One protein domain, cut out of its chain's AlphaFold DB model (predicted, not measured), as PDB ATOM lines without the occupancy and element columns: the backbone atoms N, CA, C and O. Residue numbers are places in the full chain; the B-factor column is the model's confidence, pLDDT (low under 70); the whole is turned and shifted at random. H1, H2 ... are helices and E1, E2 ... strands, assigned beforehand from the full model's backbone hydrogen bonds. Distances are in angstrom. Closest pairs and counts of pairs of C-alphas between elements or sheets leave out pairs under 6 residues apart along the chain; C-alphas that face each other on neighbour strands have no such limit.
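AT A GLANCE: This is residues 3 to 8 and 72 to 166 of the 173 residues of the protein "OmpA-like domain-containing protein" of Candidatus Sulfobium mesophilum (UniProt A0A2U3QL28). A small, twisted sheet of four parallel strands has one long helix, H3, packed over one face; a second helix, H2, grazes the sheet near its E2 edge, and a third, H1, lies off the sheet at one far end of the domain. The long axis runs from H1 to the link between E3 and H3. The printed part has 101 residues, with three named helices and four named strands in the order E1 H1 E2 H2 E3 H3 E4; the sheet's order is E2 E1 E3 E4. The class is mixed, helices and strands. The whole is compact, with a radius of gyration of the C-alphas of 13.6 A, and elongated in outline, spanning 42 by 26 by 22 A.

HOW THE PARTS SIT: The sheet holds E2, residues 89 to 91, E1, residues 3 to 7, E3, residues 121 to 126, and E4, residues 159 to 165; E2 and E4 are its edge strands. It is strongly twisted, but only just, with C-alphas up to 4.3 A off its best plane. E1 and E3 are parallel at 20 degrees, with N 5 and O 124 at 2.8 A, within hydrogen-bond range. E1 pairs in staggered fashion, with E3 over residues 3 to 5 and with E2 over residues 5 to 7, where N 91 and O 6 are 2.9 A apart. E3 and E4 are parallel at 24 degrees, with N 163 and O 123 at 2.8 A. H3, residues 133 to 153, is on one face of the sheet, two layers in sum; its closest C-alphas to E3 are those of Gly 140 and Gly 125, 4.5 A apart. E3, H3 and E4 form a strand-helix-strand unit, two parallel neighbour strands joined through a helix, with a right-handed crossover. H2, residues 103 to 115, only grazes the sheet; E2, H2 and E3 form a split unit of that kind, with E1 between its strands and a right-handed crossover. H2 and H3 are close but not clearly touching, the C-alphas of Ala 110 and Leu 151 being 6.3 A apart, at a steep tilt of 60 degrees. H1, residues 72 to 85, is not on the sheet, but H1 and H2 are near each other. In H1, H2 and H3 every O i to N i+4 pair is within hydrogen-bond range.

IN THESE COORDINATES: E1 begins at C-alpha 3 (166.658, 116.753, 132.379) and is 13.3 A long; E2 is 7.0 A, E3 16.1 A. H3 begins at C-alpha 133 (181.322, 127.780, 143.310) and is 30.1 A long; H1 is 19.8 A and H2 18.4 A. E4, 17.6 A, ends at C-alpha 165 (177.090, 121.874, 136.208).

THE WHOLE: The farthest C-alphas, of Asp 74 and Thr 132, are 42.4 A apart. Residues 9 to 71 are not printed, and C-alphas 8 and 72 are 34.4 A apart across the cut. The link from E2 to H2 is long, 11 residues. The mean pLDDT of the printed part is 78.9, with residues 157 to 161 and 163 to 166 among those under 70.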
ATOM      1  N   ILE A   3     167.691 115.950 131.727       73.50
ATOM      2  CA  ILE A   3     166.658 116.753 132.379       73.50
ATOM      3  C   ILE A   3     167.350 117.830 133.186       73.50
ATOM      4  O   ILE A   3     168.130 117.518 134.080       73.50
ATOM      5  N   VAL A   4     167.001 119.078 132.912       76.50
ATOM      6  CA  VAL A   4     167.535 120.228 133.628       76.50
ATOM      7  C   VAL A   4     166.633 120.547 134.817       76.50
ATOM      8  O   VAL A   4     165.431 120.788 134.664       76.50
ATOM      9  N   VAL A   5     167.226 120.550 136.010       77.31
ATOM     10  CA  VAL A   5     166.611 121.053 137.239       77.31
ATOM     11  C   VAL A   5     167.268 122.385 137.569       77.31
ATOM     12  O   VAL A   5     168.457 122.442 137.878       77.31
ATOM     13  N   ASN A   6     166.487 123.459 137.497       74.31
ATOM     14  CA  ASN A   6     166.959 124.822 137.700       74.31
ATOM     15  C   ASN A   6     166.221 125.497 138.863       74.31
ATOM     16  O   ASN A   6     165.124 125.105 139.258       74.31
ATOM     17  N   GLN A   7     166.800 126.550 139.421       70.69
ATOM     18  CA  GLN A   7     166.106 127.410 140.361       70.69
ATOM     19  C   GLN A   7     165.032 128.238 139.639       70.69
ATOM     20  O   GLN A   7     165.223 128.794 138.557       70.69
ATOM     21  N   HIS A   8     163.868 128.346 140.264       67.44
ATOM     22  CA  HIS A   8     162.807 129.255 139.893       67.44
ATOM     23  C   HIS A   8     163.288 130.672 140.182       67.44
ATOM     24  O   HIS A   8     163.162 131.175 141.300       67.44
ATOM     25  N   ASP A  72     166.465 102.176 117.332       61.06
ATOM     26  CA  ASP A  72     167.312 103.294 117.754       61.06
ATOM     27  C   ASP A  72     166.815 104.644 117.210       61.06
ATOM     28  O   ASP A  72     166.920 105.668 117.886       61.06
ATOM     29  N   LEU A  73     166.255 104.661 115.994       64.56
ATOM     30  CA  LEU A  73     165.820 105.887 115.314       64.56
ATOM     31  C   LEU A  73     164.480 106.393 115.858       64.56
ATOM     32  O   LEU A  73     164.336 107.593 116.111       64.56
ATOM     33  N   ASP A  74     163.543 105.480 116.115       73.19
ATOM     34  CA  ASP A  74     162.259 105.799 116.742       73.19
ATOM     35  C   ASP A  74     162.448 106.216 118.207       73.19
ATOM     36  O   ASP A  74     161.884 107.221 118.649       73.19
ATOM     37  N   SER A  75     163.332 105.527 118.938       73.31
ATOM     38  CA  SER A  75     163.696 105.891 120.313       73.31
ATOM     39  C   SER A  75     164.369 107.264 120.381       73.31
ATOM     40  O   SER A  75     164.056 108.068 121.261       73.31
ATOM     41  N   LEU A  76     165.269 107.573 119.441       77.50
ATOM     42  CA  LEU A  76     165.942 108.871 119.372       77.50
ATOM     43  C   LEU A  76     164.963 110.004 119.042       77.50
ATOM     44  O   LEU A  76     165.041 111.085 119.636       77.50
ATOM     45  N   ARG A  77     164.025 109.758 118.121       82.12
ATOM     46  CA  ARG A  77     162.976 110.717 117.777       82.12
ATOM     47  C   ARG A  77     162.066 110.991 118.969       82.12
ATOM     48  O   ARG A  77     161.861 112.156 119.306       82.12
ATOM     49  N   LEU A  78     161.605 109.940 119.647       78.62
ATOM     50  CA  LEU A  78     160.788 110.057 120.851       78.62
ATOM     51  C   LEU A  78     161.522 110.840 121.945       78.62
ATOM     52  O   LEU A  78     160.951 111.766 122.514       78.62
ATOM     53  N   MET A  79     162.802 110.540 122.198       74.25
ATOM     54  CA  MET A  79     163.603 111.292 123.170       74.25
ATOM     55  C   MET A  79     163.675 112.783 122.831       74.25
ATOM     56  O   MET A  79     163.552 113.616 123.727       74.25
ATOM     57  N   LYS A  80     163.863 113.128 121.553       78.56
ATOM     58  CA  LYS A  80     163.966 114.520 121.104       78.56
ATOM     59  C   LYS A  80     162.632 115.260 121.222       78.56
ATOM     60  O   LYS A  80     162.605 116.398 121.679       78.56
ATOM     61  N   GLU A  81     161.529 114.608 120.861       80.88
ATOM     62  CA  GLU A  81     160.177 115.152 121.024       80.88
ATOM     63  C   GLU A  81     159.817 115.324 122.508       80.88
ATOM     64  O   GLU A  81     159.266 116.355 122.898       80.88
ATOM     65  N   MET A  82     160.199 114.370 123.364       75.94
ATOM     66  CA  MET A  82     160.056 114.487 124.816       75.94
ATOM     67  C   MET A  82     160.861 115.660 125.377       75.94
ATOM     68  O   MET A  82     160.317 116.437 126.156       75.94
ATOM     69  N   GLN A  83     162.124 115.818 124.969       73.56
ATOM     70  CA  GLN A  83     162.963 116.946 125.387       73.56
ATOM     71  C   GLN A  83     162.395 118.292 124.931       73.56
ATOM     72  O   GLN A  83     162.456 119.260 125.676       73.56
ATOM     73  N   ALA A  84     161.802 118.358 123.737       74.75
ATOM     74  CA  ALA A  84     161.161 119.576 123.246       74.75
ATOM     75  C   ALA A  84     159.859 119.911 123.999       74.75
ATOM     76  O   ALA A  84     159.513 121.081 124.163       74.75
ATOM     77  N   ARG A  85     159.123 118.890 124.455       74.94
ATOM     78  CA  ARG A  85     157.872 119.057 125.209       74.94
ATOM     79  C   ARG A  85     158.099 119.391 126.679       74.94
ATOM     80  O   ARG A  85     157.344 120.175 127.256       74.94
ATOM     81  N   LEU A  86     159.099 118.770 127.296       71.94
ATOM     82  CA  LEU A  86     159.389 118.933 128.711       71.94
ATOM     83  C   LEU A  86     160.237 120.180 128.925       71.94
ATOM     84  O   LEU A  86     161.417 120.223 128.601       71.94
ATOM     85  N   LYS A  87     159.608 121.199 129.503       70.81
ATOM     86  CA  LYS A  87     160.302 122.390 129.996       70.81
ATOM     87  C   LYS A  87     161.075 122.058 131.272       70.81
ATOM     88  O   LYS A  87     160.631 121.204 132.040       70.81
ATOM     89  N   ASP A  88     162.145 122.808 131.520       80.06
ATOM     90  CA  ASP A  88     162.974 122.709 132.725       80.06
ATOM     91  C   ASP A  88     162.138 122.622 134.009       80.06
ATOM     92  O   ASP A  88     161.151 123.353 134.195       80.06
ATOM     93  N   ILE A  89     162.558 121.733 134.910       82.25
ATOM     94  CA  ILE A  89     161.946 121.571 136.230       82.25
ATOM     95  C   ILE A  89     162.503 122.663 137.136       82.25
ATOM     96  O   ILE A  89     163.712 122.883 137.175       82.25
ATOM     97  N   ARG A  90     161.627 123.343 137.883       82.19
ATOM     98  CA  ARG A  90     162.022 124.475 138.731       82.19
ATOM     99  C   ARG A  90     161.897 124.185 140.230       82.19
ATOM    100  O   ARG A  90     160.864 123.698 140.689       82.19
ATOM    101  N   CYS A  91     162.918 124.558 140.996       79.38
ATOM    102  CA  CYS A  91     162.965 124.507 142.465       79.38
ATOM    103  C   CYS A  91     162.927 125.917 143.072       79.38
ATOM    104  O   CYS A  91     163.280 126.872 142.400       79.38
ATOM    105  N   ASP A  92     162.515 126.097 144.325       78.88
ATOM    106  CA  ASP A  92     162.531 127.435 144.946       78.88
ATOM    107  C   ASP A  92     163.944 127.937 145.300       78.88
ATOM    108  O   ASP A  92     164.935 127.199 145.247       78.88
ATOM    109  N   PHE A  93     164.039 129.231 145.635       72.00
ATOM    110  CA  PHE A  93     165.296 129.837 146.074       72.00
ATOM    111  C   PHE A  93     165.826 129.145 147.336       72.00
ATOM    112  O   PHE A  93     165.042 128.874 148.236       72.00
ATOM    113  N   ASP A  94     167.125 128.820 147.359       72.88
ATOM    114  CA  ASP A  94     167.800 128.042 148.423       72.88
ATOM    115  C   ASP A  94     167.143 126.684 148.777       72.88
ATOM    116  O   ASP A  94     167.414 126.062 149.798       72.88
ATOM    117  N   MET A  95     166.275 126.172 147.898       79.44
ATOM    118  CA  MET A  95     165.585 124.902 148.104       79.44
ATOM    119  C   MET A  95     166.039 123.863 147.080       79.44
ATOM    120  O   MET A  95     166.375 124.172 145.930       79.44
ATOM    121  N   TYR A  96     166.026 122.602 147.512       80.81
ATOM    122  CA  TYR A  96     166.267 121.430 146.666       80.81
ATOM    123  C   TYR A  96     164.998 120.611 146.401       80.81
ATOM    124  O   TYR A  96     164.989 119.742 145.533       80.81
ATOM    125  N   ALA A  97     163.913 120.890 147.125       81.38
ATOM    126  CA  ALA A  97     162.644 120.207 146.941       81.38
ATOM    127  C   ALA A  97     161.966 120.621 145.623       81.38
ATOM    128  O   ALA A  97     161.952 121.797 145.246       81.38
ATOM    129  N   ILE A  98     161.357 119.651 144.935       83.19
ATOM    130  CA  ILE A  98     160.522 119.912 143.758       83.19
ATOM    131  C   ILE A  98     159.216 120.569 144.211       83.19
ATOM    132  O   ILE A  98     158.482 120.020 145.041       83.19
ATOM    133  N   ARG A  99     158.903 121.725 143.620       82.56
ATOM    134  CA  ARG A  99     157.660 122.464 143.873       82.56
ATOM    135  C   ARG A  99     156.434 121.643 143.498       82.56
ATOM    136  O   ARG A  99     156.431 120.939 142.488       82.56
ATOM    137  N   ASN A 100     155.352 121.813 144.252       84.50
ATOM    138  CA  ASN A 100     154.082 121.138 143.975       84.50
ATOM    139  C   ASN A 100     153.544 121.445 142.566       84.50
ATOM    140  O   ASN A 100     153.041 120.539 141.908       84.50
ATOM    141  N   ASP A 101     153.752 122.671 142.080       84.88
ATOM    142  CA  ASP A 101     153.351 123.121 140.738       84.88
ATOM    143  C   ASP A 101     154.093 122.384 139.607       84.88
ATOM    144  O   ASP A 101     153.596 122.270 138.489       84.88
ATOM    145  N   GLU A 102     155.298 121.881 139.888       85.12
ATOM    146  CA  GLU A 102     156.171 121.215 138.915       85.12
ATOM    147  C   GLU A 102     156.050 119.680 138.996       85.12
ATOM    148  O   GLU A 102     156.323 118.984 138.016       85.12
ATOM    149  N   ARG A 103     155.534 119.130 140.109       86.12
ATOM    150  CA  ARG A 103     155.221 117.693 140.263       86.12
ATOM    151  C   ARG A 103     154.421 117.077 139.106       86.12
ATOM    152  O   ARG A 103     154.783 115.965 138.722       86.12
ATOM    153  N   PRO A 104     153.366 117.703 138.536       88.12
ATOM    154  CA  PRO A 104     152.648 117.106 137.408       88.12
ATOM    155  C   PRO A 104     153.541 116.885 136.181       88.12
ATOM    156  O   PRO A 104     153.424 115.842 135.546       88.12
ATOM    157  N   LYS A 105     154.493 117.787 135.898       86.56
ATOM    158  CA  LYS A 105     155.448 117.606 134.790       86.56
ATOM    159  C   LYS A 105     156.380 116.426 135.038       86.56
ATOM    160  O   LYS A 105     156.652 115.640 134.135       86.56
ATOM    161  N   VAL A 106     156.850 116.282 136.278       85.31
ATOM    162  CA  VAL A 106     157.729 115.168 136.654       85.31
ATOM    163  C   VAL A 106     156.986 113.831 136.612       85.31
ATOM    164  O   VAL A 106     157.574 112.823 136.233       85.31
ATOM    165  N   ARG A 107     155.683 113.815 136.927       88.31
ATOM    166  CA  ARG A 107     154.832 112.628 136.750       88.31
ATOM    167  C   ARG A 107     154.634 112.265 135.280       88.31
ATOM    168  O   ARG A 107     154.828 111.109 134.939       88.31
ATOM    169  N   GLU A 108     154.323 113.230 134.412       87.38
ATOM    170  CA  GLU A 108     154.186 112.983 132.965       87.38
ATOM    171  C   GLU A 108     155.480 112.400 132.372       87.38
ATOM    172  O   GLU A 108     155.464 111.429 131.606       87.38
ATOM    173  N   LEU A 109     156.619 112.958 132.781       84.94
ATOM    174  CA  LEU A 109     157.928 112.418 132.454       84.94
ATOM    175  C   LEU A 109     158.078 110.979 132.971       84.94
ATOM    176  O   LEU A 109     158.444 110.100 132.196       84.94
ATOM    177  N   ALA A 110     157.784 110.727 134.248       87.25
ATOM    178  CA  ALA A 110     157.896 109.398 134.843       87.25
ATOM    179  C   ALA A 110     157.030 108.365 134.110       87.25
ATOM    180  O   ALA A 110     157.514 107.280 133.795       87.25
ATOM    181  N   ASP A 111     155.791 108.708 133.757       88.12
ATOM    182  CA  ASP A 111     154.895 107.831 133.001       88.12
ATOM    183  C   ASP A 111     155.451 107.502 131.615       88.12
ATOM    184  O   ASP A 111     155.349 106.366 131.144       88.12
ATOM    185  N   THR A 112     156.089 108.473 130.965       84.06
ATOM    186  CA  THR A 112     156.689 108.265 129.645       84.06
ATOM    187  C   THR A 112     157.955 107.411 129.726       84.06
ATOM    188  O   THR A 112     158.161 106.537 128.885       84.06
ATOM    189  N   LEU A 113     158.770 107.597 130.767       83.25
ATOM    190  CA  LEU A 113     159.950 106.769 131.029       83.25
ATOM    191  C   LEU A 113     159.576 105.341 131.436       83.25
ATOM    192  O   LEU A 113     160.262 104.398 131.063       83.25
ATOM    193  N   ARG A 114     158.463 105.157 132.151       83.44
ATOM    194  CA  ARG A 114     157.947 103.823 132.492       83.44
ATOM    195  C   ARG A 114     157.481 103.055 131.263       83.44
ATOM    196  O   ARG A 114     157.732 101.860 131.174       83.44
ATOM    197  N   LYS A 115     156.835 103.735 130.311       84.38
ATOM    198  CA  LYS A 115     156.450 103.138 129.020       84.38
ATOM    199  C   LYS A 115     157.660 102.745 128.173       84.38
ATOM    200  O   LYS A 115     157.544 101.854 127.344       84.38
ATOM    201  N   ASN A 116     158.804 103.392 128.393       80.00
ATOM    202  CA  ASN A 116     160.026 103.194 127.625       80.00
ATOM    203  C   ASN A 116     161.208 102.919 128.570       80.00
ATOM    204  O   ASN A 116     162.128 103.724 128.701       80.00
ATOM    205  N   SER A 117     161.180 101.773 129.253       73.75
ATOM    206  CA  SER A 117     162.173 101.402 130.274       73.75
ATOM    207  C   SER A 117     163.596 101.191 129.738       73.75
ATOM    208  O   SER A 117     164.539 101.113 130.520       73.75
ATOM    209  N   SER A 118     163.765 101.096 128.418       78.44
ATOM    210  CA  SER A 118     165.068 101.062 127.741       78.44
ATOM    211  C   SER A 118     165.783 102.420 127.748       78.44
ATOM    212  O   SER A 118     166.994 102.488 127.523       78.44
ATOM    213  N   LEU A 119     165.059 103.512 128.016       75.56
ATOM    214  CA  LEU A 119     165.590 104.866 127.959       75.56
ATOM    215  C   LEU A 119     166.379 105.212 129.223       75.56
ATOM    216  O   LEU A 119     165.867 105.193 130.342       75.56
ATOM    217  N   LYS A 120     167.634 105.616 129.022       79.00
ATOM    218  CA  LYS A 120     168.492 106.147 130.085       79.00
ATOM    219  C   LYS A 120     168.342 107.658 130.200       79.00
ATOM    220  O   LYS A 120     168.380 108.396 129.203       79.00
ATOM    221  N   VAL A 121     168.230 108.112 131.441       79.75
ATOM    222  CA  VAL A 121     168.039 109.519 131.778       79.75
ATOM    223  C   VAL A 121     169.164 110.008 132.674       79.75
ATOM    224  O   VAL A 121     169.571 109.323 133.616       79.75
ATOM    225  N   ILE A 122     169.653 111.200 132.347       83.88
ATOM    226  CA  ILE A 122     170.638 111.954 133.115       83.88
ATOM    227  C   ILE A 122     169.913 113.163 133.699       83.88
ATOM    228  O   ILE A 122     169.183 113.851 132.988       83.88
ATOM    229  N   ILE A 123     170.091 113.406 134.991       84.50
ATOM    230  CA  ILE A 123     169.534 114.572 135.675       84.50
ATOM    231  C   ILE A 123     170.660 115.566 135.870       84.50
ATOM    232  O   ILE A 123     171.701 115.214 136.419       84.50
ATOM    233  N   GLU A 124     170.443 116.791 135.418       83.69
ATOM    234  CA  GLU A 124     171.414 117.865 135.483       83.69
ATOM    235  C   GLU A 124     170.945 118.949 136.453       83.69
ATOM    236  O   GLU A 124     169.874 119.536 136.278       83.69
ATOM    237  N   GLY A 125     171.731 119.188 137.502       83.62
ATOM    238  CA  GLY A 125     171.474 120.226 138.496       83.62
ATOM    239  C   GLY A 125     172.180 121.521 138.117       83.62
ATOM    240  O   GLY A 125     173.408 121.543 138.030       83.62
ATOM    241  N   TYR A 126     171.412 122.593 137.919       80.25
ATOM    242  CA  TYR A 126     171.939 123.934 137.674       80.25
ATOM    243  C   TYR A 126     171.624 124.863 138.849       80.25
ATOM    244  O   TYR A 126     170.557 124.802 139.476       80.25
ATOM    245  N   CYS A 127     172.586 125.730 139.140       72.69
ATOM    246  CA  CYS A 127     172.496 126.745 140.179       72.69
ATOM    247  C   CYS A 127     172.673 128.142 139.587       72.69
ATOM    248  O   CYS A 127     173.149 128.297 138.462       72.69
ATOM    249  N   ASP A 128     172.228 129.139 140.349       72.94
ATOM    250  CA  ASP A 128     172.357 130.543 139.975       72.94
ATOM    251  C   ASP A 128     173.820 131.005 140.083       72.94
ATOM    252  O   ASP A 128     174.648 130.356 140.724       72.94
ATOM    253  N   ASP A 129     174.130 132.145 139.474       67.94
ATOM    254  CA  ASP A 129     175.452 132.779 139.533       67.94
ATOM    255  C   ASP A 129     175.759 133.420 140.897       67.94
ATOM    256  O   ASP A 129     176.890 133.815 141.181       67.94
ATOM    257  N   ARG A 130     174.752 133.494 141.770       66.62
ATOM    258  CA  ARG A 130     174.848 134.070 143.109       66.62
ATOM    259  C   ARG A 130     175.465 133.067 144.084       66.62
ATOM    260  O   ARG A 130     174.800 132.123 144.498       66.62
ATOM    261  N   GLY A 131     176.709 133.299 144.497       71.06
ATOM    262  CA  GLY A 131     177.374 132.546 145.570       71.06
ATOM    263  C   GLY A 131     178.767 132.039 145.199       71.06
ATOM    264  O   GLY A 131     179.287 132.346 144.129       71.06
ATOM    265  N   THR A 132     179.388 131.272 146.101       80.25
ATOM    266  CA  THR A 132     180.656 130.584 145.814       80.25
ATOM    267  C   THR A 132     180.412 129.325 144.989       80.25
ATOM    268  O   THR A 132     179.356 128.685 145.073       80.25
ATOM    269  N   ASN A 133     181.408 128.941 144.193       80.25
ATOM    270  CA  ASN A 133     181.322 127.780 143.310       80.25
ATOM    271  C   ASN A 133     181.055 126.491 144.101       80.25
ATOM    272  O   ASN A 133     180.243 125.661 143.701       80.25
ATOM    273  N   GLU A 134     181.694 126.344 145.259       80.12
ATOM    274  CA  GLU A 134     181.606 125.157 146.108       80.12
ATOM    275  C   GLU A 134     180.200 124.986 146.692       80.12
ATOM    276  O   GLU A 134     179.653 123.881 146.713       80.12
ATOM    277  N   TYR A 135     179.583 126.089 147.127       79.06
ATOM    278  CA  TYR A 135     178.216 126.077 147.637       79.06
ATOM    279  C   TYR A 135     177.215 125.739 146.525       79.06
ATOM    280  O   TYR A 135     176.345 124.884 146.708       79.06
ATOM    281  N   ASN A 136     177.379 126.346 145.346       80.44
ATOM    282  CA  ASN A 136     176.524 126.086 144.189       80.44
ATOM    283  C   ASN A 136     176.627 124.638 143.700       80.44
ATOM    284  O   ASN A 136     175.608 124.048 143.334       80.44
ATOM    285  N   LEU A 137     177.819 124.041 143.753       83.06
ATOM    286  CA  LEU A 137     178.025 122.632 143.428       83.06
ATOM    287  C   LEU A 137     177.258 121.723 144.400       83.06
ATOM    288  O   LEU A 137     176.461 120.889 143.970       83.06
ATOM    289  N   ALA A 138     177.416 121.944 145.707       84.44
ATOM    290  CA  ALA A 138     176.722 121.157 146.725       84.44
ATOM    291  C   ALA A 138     175.191 121.299 146.637       84.44
ATOM    292  O   ALA A 138     174.453 120.328 146.829       84.44
ATOM    293  N   LEU A 139     174.694 122.502 146.339       83.81
ATOM    294  CA  LEU A 139     173.264 122.755 146.173       83.81
ATOM    295  C   LEU A 139     172.708 122.097 144.901       83.81
ATOM    296  O   LEU A 139     171.610 121.534 144.927       83.81
ATOM    297  N   GLY A 140     173.470 122.125 143.805       84.25
ATOM    298  CA  GLY A 140     173.118 121.467 142.549       84.25
ATOM    299  C   GLY A 140     173.049 119.947 142.697       84.25
ATOM    300  O   GLY A 140     172.057 119.342 142.285       84.25
ATOM    301  N   ASP A 141     174.014 119.352 143.404       85.19
ATOM    302  CA  ASP A 141     174.022 117.916 143.705       85.19
ATOM    303  C   ASP A 141     172.787 117.509 144.515       85.19
ATOM    304  O   ASP A 141     172.109 116.530 144.191       85.19
ATOM    305  N   ARG A 142     172.438 118.287 145.548       87.25
ATOM    306  CA  ARG A 142     171.237 118.038 146.364       87.25
ATOM    307  C   ARG A 142     169.955 118.112 145.539       87.25
ATOM    308  O   ARG A 142     169.068 117.285 145.733       87.25
ATOM    309  N   ARG A 143     169.853 119.062 144.605       85.25
ATOM    310  CA  ARG A 143     168.697 119.200 143.700       85.25
ATOM    311  C   ARG A 143     168.563 118.021 142.752       85.25
ATOM    312  O   ARG A 143     167.477 117.458 142.617       85.25
ATOM    313  N   ALA A 144     169.658 117.646 142.106       86.62
ATOM    314  CA  ALA A 144     169.651 116.547 141.158       86.62
ATOM    315  C   ALA A 144     169.374 115.203 141.862       86.62
ATOM    316  O   ALA A 144     168.599 114.392 141.350       86.62
ATOM    317  N   ASN A 145     169.882 115.016 143.086       87.19
ATOM    318  CA  ASN A 145     169.535 113.870 143.931       87.19
ATOM    319  C   ASN A 145     168.061 113.884 144.363       87.19
ATOM    320  O   ASN A 145     167.382 112.876 144.211       87.19
ATOM    321  N   ALA A 146     167.515 115.025 144.791       87.56
ATOM    322  CA  ALA A 146     166.099 115.121 145.154       87.56
ATOM    323  C   ALA A 146     165.164 114.794 143.975       87.56
ATOM    324  O   ALA A 146     164.139 114.131 144.147       87.56
ATOM    325  N   ALA A 147     165.521 115.220 142.760       86.44
ATOM    326  CA  ALA A 147     164.775 114.871 141.556       86.44
ATOM    327  C   ALA A 147     164.904 113.387 141.192       86.44
ATOM    328  O   ALA A 147     163.911 112.761 140.808       86.44
ATOM    329  N   LYS A 148     166.100 112.808 141.359       86.94
ATOM    330  CA  LYS A 148     166.331 111.368 141.212       86.94
ATOM    331  C   LYS A 148     165.454 110.573 142.173       86.94
ATOM    332  O   LYS A 148     164.721 109.699 141.721       86.94
ATOM    333  N   ASP A 149     165.481 110.903 143.458       87.50
ATOM    334  CA  ASP A 149     164.724 110.198 144.495       87.50
ATOM    335  C   ASP A 149     163.218 110.292 144.246       87.50
ATOM    336  O   ASP A 149     162.489 109.309 144.393       87.50
ATOM    337  N   PHE A 150     162.744 111.447 143.772       87.25
ATOM    338  CA  PHE A 150     161.347 111.607 143.392       87.25
ATOM    339  C   PHE A 150     160.963 110.708 142.208       87.25
ATOM    340  O   PHE A 150     159.938 110.032 142.265       87.25
ATOM    341  N   LEU A 151     161.788 110.620 141.160       85.88
ATOM    342  CA  LEU A 151     161.543 109.713 140.031       85.88
ATOM    343  C   LEU A 151     161.624 108.231 140.432       85.88
ATOM    344  O   LEU A 151     160.826 107.422 139.955       85.88
ATOM    345  N   LEU A 152     162.535 107.880 141.342       87.62
ATOM    346  CA  LEU A 152     162.621 106.536 141.915       87.62
ATOM    347  C   LEU A 152     161.361 106.193 142.721       87.62
ATOM    348  O   LEU A 152     160.826 105.097 142.567       87.62
ATOM    349  N   SER A 153     160.825 107.142 143.498       87.94
ATOM    350  CA  SER A 153     159.570 106.957 144.246       87.94
ATOM    351  C   SER A 153     158.352 106.727 143.340       87.94
ATOM    352  O   SER A 153     157.394 106.071 143.742       87.94
ATOM    353  N   LEU A 154     158.405 107.216 142.095       86.94
ATOM    354  CA  LEU A 154     157.388 106.986 141.063       86.94
ATOM    355  C   LEU A 154     157.589 105.661 140.304       86.94
ATOM    356  O   LEU A 154     156.796 105.334 139.420       86.94
ATOM    357  N   GLY A 155     158.630 104.890 140.636       85.56
ATOM    358  CA  GLY A 155     158.896 103.577 140.054       85.56
ATOM    359  C   GLY A 155     159.577 103.625 138.687       85.56
ATOM    360  O   GLY A 155     159.282 102.785 137.839       85.56
ATOM    361  N   VAL A 156     160.462 104.600 138.443       83.50
ATOM    362  CA  VAL A 156     161.281 104.678 137.220       83.50
ATOM    363  C   VAL A 156     162.643 103.994 137.455       83.50
ATOM    364  O   VAL A 156     163.510 104.590 138.091       83.50
ATOM    365  N   PRO A 157     162.895 102.776 136.932       66.88
ATOM    366  CA  PRO A 157     164.116 102.011 137.232       66.88
ATOM    367  C   PRO A 157     165.374 102.444 136.444       66.88
ATOM    368  O   PRO A 157     166.425 101.828 136.584       66.88
ATOM    369  N   GLY A 158     165.297 103.488 135.608       66.94
ATOM    370  CA  GLY A 158     166.344 103.860 134.638       66.94
ATOM    371  C   GLY A 158     167.134 105.141 134.942       66.94
ATOM    372  O   GLY A 158     167.864 105.632 134.075       66.94
ATOM    373  N   VAL A 159     166.989 105.725 136.137       69.06
ATOM    374  CA  VAL A 159     167.683 106.978 136.480       69.06
ATOM    375  C   VAL A 159     169.143 106.680 136.808       69.06
ATOM    376  O   VAL A 159     169.482 106.273 137.918       69.06
ATOM    377  N   THR A 160     170.014 106.847 135.811       60.56
ATOM    378  CA  THR A 160     171.387 106.332 135.889       60.56
ATOM    379  C   THR A 160     172.330 107.337 136.548       60.56
ATOM    380  O   THR A 160     173.133 106.939 137.386       60.56
ATOM    381  N   LEU A 161     172.245 108.632 136.213       64.44
ATOM    382  CA  LEU A 161     173.261 109.616 136.613       64.44
ATOM    383  C   LEU A 161     172.653 110.964 137.013       64.44
ATOM    384  O   LEU A 161     171.757 111.477 136.346       64.44
ATOM    385  N   SER A 162     173.191 111.522 138.095       72.50
ATOM    386  CA  SER A 162     173.015 112.904 138.539       72.50
ATOM    387  C   SER A 162     174.311 113.645 138.204       72.50
ATOM    388  O   SER A 162     175.390 113.143 138.523       72.50
ATOM    389  N   LYS A 163     174.232 114.768 137.489       68.06
ATOM    390  CA  LYS A 163     175.387 115.557 137.056       68.06
ATOM    391  C   LYS A 163     175.158 117.020 137.402       68.06
ATOM    392  O   LYS A 163     174.180 117.610 136.971       68.06
ATOM    393  N   THR A 164     176.071 117.627 138.138       69.81
ATOM    394  CA  THR A 164     175.960 119.049 138.470       69.81
ATOM    395  C   THR A 164     176.863 119.856 137.564       69.81
ATOM    396  O   THR A 164     178.022 119.499 137.345       69.81
ATOM    397  N   PHE A 165     176.321 120.938 137.011       65.25
ATOM    398  CA  PHE A 165     177.090 121.874 136.208       65.25
ATOM    399  C   PHE A 165     177.128 123.232 136.886       65.25
ATOM    400  O   PHE A 165     176.105 123.818 137.238       65.25
ATOM    401  N   LEU A 166     178.345 123.751 137.005       59.75
ATOM    402  CA  LEU A 166     178.590 125.133 137.354       59.75
ATOM    403  C   LEU A 166     178.420 125.964 136.079       59.75
ATOM    404  O   LEU A 166     179.363 126.134 135.309       59.75
TER     405      LEU A 166